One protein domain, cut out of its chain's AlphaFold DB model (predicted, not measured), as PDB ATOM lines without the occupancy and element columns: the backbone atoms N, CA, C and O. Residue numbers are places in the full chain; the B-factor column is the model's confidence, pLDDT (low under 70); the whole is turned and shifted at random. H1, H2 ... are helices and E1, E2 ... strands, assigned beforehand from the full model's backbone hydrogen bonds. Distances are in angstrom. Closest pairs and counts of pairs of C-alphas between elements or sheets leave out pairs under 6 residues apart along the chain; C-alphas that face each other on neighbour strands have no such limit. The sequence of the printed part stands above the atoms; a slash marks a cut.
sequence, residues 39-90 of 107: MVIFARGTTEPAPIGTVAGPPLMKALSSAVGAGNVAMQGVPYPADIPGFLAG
ATOM      1  N   MET A  39      30.426   9.689  -1.841       86.56
ATOM      2  CA  MET A  39      31.621   9.144  -1.200       86.56
ATOM      3  C   MET A  39      31.555   9.377   0.307       86.56
ATOM      4  O   MET A  39      31.310  10.497   0.750       86.56
ATOM      5  N   VAL A  40      31.816   8.336   1.095       87.12
ATOM      6  CA  VAL A  40      31.843   8.406   2.560       87.12
ATOM      7  C   VAL A  40      33.233   8.059   3.058       87.12
ATOM      8  O   VAL A  40      33.754   6.990   2.753       87.12
ATOM      9  N   ILE A  41      33.831   8.949   3.844       88.06
ATOM     10  CA  ILE A  41      35.075   8.676   4.560       88.06
ATOM     11  C   ILE A  41      34.710   8.311   5.996       88.06
ATOM     12  O   ILE A  41      34.044   9.089   6.675       88.06
ATOM     13  N   PHE A  42      35.115   7.126   6.444       90.00
ATOM     14  CA  PHE A  42      34.729   6.583   7.741       90.00
ATOM     15  C   PHE A  42      35.957   6.278   8.601       90.00
ATOM     16  O   PHE A  42      36.833   5.508   8.206       90.00
ATOM     17  N   ALA A  43      36.020   6.875   9.790       91.38
ATOM     18  CA  ALA A  43      36.971   6.492  10.826       91.38
ATOM     19  C   ALA A  43      36.308   5.445  11.730       91.38
ATOM     20  O   ALA A  43      35.213   5.676  12.241       91.38
ATOM     21  N   ARG A  44      36.955   4.287  11.886       93.56
ATOM     22  CA  ARG A  44      36.468   3.194  12.738       93.56
ATOM     23  C   ARG A  44      36.564   3.539  14.236       93.56
ATOM     24  O   ARG A  44      36.974   4.632  14.612       93.56
ATOM     25  N   GLY A  45      36.131   2.638  15.107       92.44
ATOM     26  CA  GLY A  45      36.342   2.745  16.550       92.44
ATOM     27  C   GLY A  45      37.725   2.253  16.983       92.44
ATOM     28  O   GLY A  45      38.417   1.554  16.243       92.44
ATOM     29  N   THR A  46      38.129   2.598  18.206       93.69
ATOM     30  CA  THR A  46      39.316   2.028  18.863       93.69
ATOM     31  C   THR A  46      39.217   0.503  18.900       93.69
ATOM     32  O   THR A  46      38.139  -0.024  19.147       93.69
ATOM     33  N   THR A  47      40.333  -0.176  18.639       94.12
ATOM     34  CA  THR A  47      40.494  -1.634  18.507       94.12
ATOM     35  C   THR A  47      39.669  -2.307  17.407       94.12
ATOM     36  O   THR A  47      39.746  -3.527  17.255       94.12
ATOM     37  N   GLU A  48      38.941  -1.552  16.582       94.81
ATOM     38  CA  GLU A  48      38.242  -2.137  15.445       94.81
ATOM     39  C   GLU A  48      39.210  -2.491  14.300       94.81
ATOM     40  O   GLU A  48      40.184  -1.770  14.040       94.81
ATOM     41  N   PRO A  49      38.939  -3.578  13.559       92.00
ATOM     42  CA  PRO A  49      39.753  -3.963  12.413       92.00
ATOM     43  C   PRO A  49      39.595  -2.979  11.243       92.00
ATOM     44  O   PRO A  49      38.518  -2.444  10.978       92.00
ATOM     45  N   ALA A  50      40.676  -2.745  10.502       88.12
ATOM     46  CA  ALA A  50      40.639  -1.957   9.270       88.12
ATOM     47  C   ALA A  50      39.790  -2.642   8.169       88.12
ATOM     48  O   ALA A  50      39.663  -3.867   8.173       88.12
ATOM     49  N   PRO A  51      39.250  -1.890   7.185       86.81
ATOM     50  CA  PRO A  51      39.329  -0.432   7.038       86.81
ATOM     51  C   PRO A  51      38.208   0.341   7.757       86.81
ATOM     52  O   PRO A  51      38.428   1.489   8.132       86.81
ATOM     53  N   ILE A  52      37.035  -0.265   7.974       91.81
ATOM     54  CA  ILE A  52      35.831   0.420   8.498       91.81
ATOM     55  C   ILE A  52      35.276  -0.189   9.795       91.81
ATOM     56  O   ILE A  52      34.188   0.182  10.226       91.81
ATOM     57  N   GLY A  53      35.990  -1.127  10.415       93.75
ATOM     58  CA  GLY A  53      35.488  -1.851  11.577       93.75
ATOM     59  C   GLY A  53      34.380  -2.844  11.243       93.75
ATOM     60  O   GLY A  53      34.160  -3.211  10.086       93.75
ATOM     61  N   THR A  54      33.688  -3.296  12.283       95.25
ATOM     62  CA  THR A  54      32.638  -4.323  12.188       95.25
ATOM     63  C   THR A  54      31.319  -3.874  12.792       95.25
ATOM     64  O   THR A  54      30.277  -4.395  12.406       95.25
ATOM     65  N   VAL A  55      31.349  -2.922  13.726       94.94
ATOM     66  CA  VAL A  55      30.162  -2.550  14.500       94.94
ATOM     67  C   VAL A  55      29.342  -1.492  13.773       94.94
ATOM     68  O   VAL A  55      28.175  -1.720  13.476       94.94
ATOM     69  N   ALA A  56      29.939  -0.341  13.460       95.50
ATOM     70  CA  ALA A  56      29.212   0.785  12.870       95.50
ATOM     71  C   ALA A  56      29.376   0.878  11.346       95.50
ATOM     72  O   ALA A  56      28.404   1.154  10.639       95.50
ATOM     73  N   GLY A  57      30.579   0.609  10.826       93.81
ATOM     74  CA  GLY A  57      30.898   0.778   9.406       93.81
ATOM     75  C   GLY A  57      30.010  -0.049   8.467       93.81
ATOM     76  O   GLY A  57      29.309   0.536   7.633       93.81
ATOM     77  N   PRO A  58      29.974  -1.394   8.585       94.81
ATOM     78  CA  PRO A  58      29.200  -2.227   7.662       94.81
ATOM     79  C   PRO A  58      27.681  -1.976   7.702       94.81
ATOM     80  O   PRO A  58      27.082  -1.859   6.626       94.81
ATOM     81  N   PRO A  59      27.030  -1.831   8.877       96.06
ATOM     82  CA  PRO A  59      25.610  -1.480   8.924       96.06
ATOM     83  C   PRO A  59      25.308  -0.111   8.304       96.06
ATOM     84  O   PRO A  59      24.335   0.010   7.559       96.06
ATOM     85  N   LEU A  60      26.164   0.894   8.534       94.62
ATOM     86  CA  LEU A  60      26.023   2.218   7.925       94.62
ATOM     87  C   LEU A  60      26.139   2.148   6.397       94.62
ATOM     88  O   LEU A  60      25.288   2.681   5.688       94.62
ATOM     89  N   MET A  61      27.150   1.449   5.874       92.06
ATOM     90  CA  MET A  61      27.333   1.269   4.431       92.06
ATOM     91  C   MET A  61      26.114   0.594   3.786       92.06
ATOM     92  O   MET A  61      25.663   1.014   2.717       92.06
ATOM     93  N   LYS A  62      25.546  -0.425   4.443       93.06
ATOM     94  CA  LYS A  62      24.346  -1.124   3.969       93.06
ATOM     95  C   LYS A  62      23.115  -0.216   3.963       93.06
ATOM     96  O   LYS A  62      22.366  -0.219   2.985       93.06
ATOM     97  N   ALA A  63      22.915   0.569   5.020       95.19
ATOM     98  CA  ALA A  63      21.805   1.515   5.110       95.19
ATOM     99  C   ALA A  63      21.897   2.596   4.022       95.19
ATOM    100  O   ALA A  63      20.920   2.842   3.317       95.19
ATOM    101  N   LEU A  64      23.085   3.166   3.807       93.25
ATOM    102  CA  LEU A  64      23.319   4.157   2.753       93.25
ATOM    103  C   LEU A  64      23.118   3.574   1.354       93.25
ATOM    104  O   LEU A  64      22.472   4.197   0.517       93.25
ATOM    105  N   SER A  65      23.605   2.356   1.113       90.75
ATOM    106  CA  SER A  65      23.388   1.665  -0.165       90.75
ATOM    107  C   SER A  65      21.902   1.415  -0.426       90.75
ATOM    108  O   SER A  65      21.456   1.493  -1.567       90.75
ATOM    109  N   SER A  66      21.125   1.156   0.629       94.31
ATOM    110  CA  SER A  66      19.675   0.956   0.529       94.31
ATOM    111  C   SER A  66      18.922   2.270   0.288       94.31
ATOM    112  O   SER A  66      17.922   2.271  -0.419       94.31
ATOM    113  N   ALA A  67      19.402   3.386   0.848       93.50
ATOM    114  CA  ALA A  67      18.759   4.694   0.724       93.50
ATOM    115  C   ALA A  67      19.082   5.414  -0.598       93.50
ATOM    116  O   ALA A  67      18.216   6.066  -1.173       93.50
ATOM    117  N   VAL A  68      20.326   5.313  -1.075       89.31
ATOM    118  CA  VAL A  68      20.837   6.073  -2.236       89.31
ATOM    119  C   VAL A  68      20.888   5.210  -3.509       89.31
ATOM    120  O   VAL A  68      21.061   5.717  -4.618       89.31
ATOM    121  N   GLY A  69      20.696   3.899  -3.370       86.69
ATOM    122  CA  GLY A  69      20.793   2.923  -4.450       86.69
ATOM    123  C   GLY A  69      22.161   2.245  -4.490       86.69
ATOM    124  O   GLY A  69      23.212   2.877  -4.330       86.69
ATOM    125  N   ALA A  70      22.148   0.931  -4.715       77.94
ATOM    126  CA  ALA A  70      23.362   0.135  -4.828       77.94
ATOM    127  C   ALA A  70      24.232   0.658  -5.988       77.94
ATOM    128  O   ALA A  70      23.747   0.831  -7.103       77.94
ATOM    129  N   GLY A  71      25.510   0.932  -5.716       79.00
ATOM    130  CA  GLY A  71      26.451   1.499  -6.693       79.00
ATOM    131  C   GLY A  71      26.529   3.030  -6.708       79.00
ATOM    132  O   GLY A  71      27.478   3.570  -7.269       79.00
ATOM    133  N   ASN A  72      25.605   3.731  -6.039       85.44
ATOM    134  CA  ASN A  72      25.662   5.191  -5.918       85.44
ATOM    135  C   ASN A  72      26.453   5.681  -4.699       85.44
ATOM    136  O   ASN A  72      26.728   6.875  -4.589       85.44
ATOM    137  N   VAL A  73      26.824   4.774  -3.792       86.75
ATOM    138  CA  VAL A  73      27.624   5.075  -2.604       86.75
ATOM    139  C   VAL A  73      28.877   4.209  -2.557       86.75
ATOM    140  O   VAL A  73      28.821   3.004  -2.796       86.75
ATOM    141  N   ALA A  74      30.003   4.819  -2.202       85.81
ATOM    142  CA  ALA A  74      31.226   4.113  -1.854       85.81
ATOM    143  C   ALA A  74      31.781   4.642  -0.529       85.81
ATOM    144  O   ALA A  74      31.823   5.850  -0.291       85.81
ATOM    145  N   MET A  75      32.208   3.725   0.340       86.81
ATOM    146  CA  MET A  75      32.765   4.040   1.653       86.81
ATOM    147  C   MET A  75      34.246   3.666   1.707       86.81
ATOM    148  O   MET A  75      34.624   2.544   1.377       86.81
ATOM    149  N   GLN A  76      35.076   4.605   2.151       86.38
ATOM    150  CA  GLN A  76      36.508   4.436   2.357       86.38
ATOM    151  C   GLN A  76      36.844   4.587   3.840       86.38
ATOM    152  O   GLN A  76      36.446   5.557   4.482       86.38
ATOM    153  N   GLY A  77      37.637   3.656   4.365       86.38
ATOM    154  CA  GLY A  77      38.184   3.759   5.714       86.38
ATOM    155  C   GLY A  77      39.345   4.748   5.801       86.38
ATOM    156  O   GLY A  77      40.197   4.792   4.908       86.38
ATOM    157  N   VAL A  78      39.411   5.511   6.891       86.44
ATOM    158  CA  VAL A  78      40.600   6.304   7.223       86.44
ATOM    159  C   VAL A  78      41.728   5.347   7.645       86.44
ATOM    160  O   VAL A  78      41.526   4.535   8.555       86.44
ATOM    161  N   PRO A  79      42.920   5.414   7.025       84.06
ATOM    162  CA  PRO A  79      44.068   4.605   7.415       84.06
ATOM    163  C   PRO A  79      44.746   5.217   8.649       84.06
ATOM    164  O   PRO A  79      45.733   5.934   8.541       84.06
ATOM    165  N   TYR A  80      44.199   4.937   9.828       85.38
ATOM    166  CA  TYR A  80      44.809   5.275  11.120       85.38
ATOM    167  C   TYR A  80      44.880   4.022  12.014       85.38
ATOM    168  O   TYR A  80      44.190   3.039  11.715       85.38
ATOM    169  N   PRO A  81      45.688   4.001  13.089       88.44
ATOM    170  CA  PRO A  81      45.956   2.763  13.827       88.44
ATOM    171  C   PRO A  81      44.774   2.247  14.662       88.44
ATOM    172  O   PRO A  81      44.645   1.038  14.835       88.44
ATOM    173  N   ALA A  82      43.862   3.124  15.088       92.00
ATOM    174  CA  ALA A  82      42.734   2.780  15.962       92.00
ATOM    175  C   ALA A  82      43.154   2.142  17.295       92.00
ATOM    176  O   ALA A  82      42.551   1.179  17.757       92.00
ATOM    177  N   ASP A  83      44.191   2.676  17.927       91.38
ATOM    178  CA  ASP A  83      44.736   2.196  19.192       91.38
ATOM    179  C   ASP A  83      44.268   3.029  20.402       91.38
ATOM    180  O   ASP A  83      43.779   4.155  20.279       91.38
ATOM    181  N   ILE A  84      44.408   2.444  21.595       92.81
ATOM    182  CA  ILE A  84      43.998   3.060  22.865       92.81
ATOM    183  C   ILE A  84      44.797   4.342  23.170       92.81
ATOM    184  O   ILE A  84      44.156   5.336  23.514       92.81
ATOM    185  N   PRO A  85      46.142   4.376  23.045       91.69
ATOM    186  CA  PRO A  85      46.905   5.615  23.215       91.69
ATOM    187  C   PRO A  85      46.383   6.767  22.353       91.69
ATOM    188  O   PRO A  85      46.144   7.853  22.878       91.69
ATOM    189  N   GLY A  86      46.126   6.515  21.066       88.69
ATOM    190  CA  GLY A  86      45.528   7.495  20.163       88.69
ATOM    191  C   GLY A  86      44.174   7.995  20.663       88.69
ATOM    192  O   GLY A  86      43.954   9.198  20.740       88.69
ATOM    193  N   PHE A  87      43.280   7.098  21.084       90.19
ATOM    194  CA  PHE A  87      41.981   7.480  21.647       90.19
ATOM    195  C   PHE A  87      42.102   8.362  22.902       90.19
ATOM    196  O   PHE A  87      41.426   9.386  22.995       90.19
ATOM    197  N   LEU A  88      42.984   8.007  23.842       92.12
ATOM    198  CA  LEU A  88      43.201   8.770  25.079       92.12
ATOM    199  C   LEU A  88      43.844  10.141  24.831       92.12
ATOM    200  O   LEU A  88      43.609  11.073  25.595       92.12
ATOM    201  N   ALA A  89      44.606  10.283  23.745       90.12
ATOM    202  CA  ALA A  89      45.128  11.563  23.275       90.12
ATOM    203  C   ALA A  89      44.083  12.408  22.509       90.12
ATOM    204  O   ALA A  89      44.399  13.495  22.029       90.12
ATOM    205  N   GLY A  90      42.834  11.942  22.386       86.00
ATOM    206  CA  GLY A  90      41.763  12.635  21.661       86.00
ATOM    207  C   GLY A  90      41.623  12.236  20.187       86.00
ATOM    208  O   GLY A  90      40.905  12.898  19.441       86.00
TER     209      GLY A  90
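AT A GLANCE: This is residues 39 to 90 of the 107 residues of an uncharacterized protein of Monilinia fructigena (UniProt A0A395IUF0). Two short parallel strands, E1 and E2, lie side by side near one end of a slender body, with the helix H1 packed along them, mostly on E2, while the small helix H2 lies at the far end of the body, away from H1 and E1. From the end of E1 the unnamed stretch of residues 43 to 56 runs toward the H2 end and folds back to the start of H1, which runs back along the strands. The printed part has 52 residues, with two named helices and two named strands in the order E1, H1, E2, H2, and the class is mixed, helices and strands. The sheet has the order E1, E2, and is parallel. The whole is only just loose, close to compact, with a radius of gyration of the C-alphas of 12.3 A, and its outline is a rod spanning 38 by 17 by 16 A.

IN THESE COORDINATES: E1 is residues 39 to 42, 9.8 A from first to last C-alpha, and begins with C-alpha 39 at (31.621, 9.144, -1.200). E2 is residues 73 to 77, the longest strand, 13.5 A. H1 is residues 57 to 68, the longest helix, 16.3 A, and begins with C-alpha 57 at (30.898, 0.778, 9.406). H2 is residues 84 to 88, 6.2 A, and ends with C-alpha 88 at (43.201, 8.770, 25.079).

HOW THE PARTS SIT: E1 and E2 are parallel neighbours with 30 degrees between their directions. The C-alphas of Val 40 and Met 75 face each other at 4.6 A. N 40 and O 74 are within hydrogen-bond range at 2.8 A, as are N 76 and O 40 at 2.8 A. E1, H1 and E2 form a strand-helix-strand unit, two parallel neighbour strands with a helix between them in the chain, and its crossover is right-handed. H1 and E2 have 4 pairs of C-alphas within 8 A, the closest those of Ser 65 and Val 73, 6.0 A apart. E1 and H1 have 1 such pair, the C-alphas of Phe 42 and Gly 57, 7.2 A apart. H2 is apart from E1 and from H1. In H1 and H2 every O i to N i+4 pair is within hydrogen-bond range.

THE WHOLE: The two C-alphas farthest apart, those of Gly 69 and Pro 85, are 38.1 A from each other. The printed part has no cut. The link from E1 to H1 is long, with 14 residues; that from E2 to H2 is short, with 6, and that from H1 to E2 is tight, with 4. The mean pLDDT of the printed part is 90.2, and no printed residue is under 70.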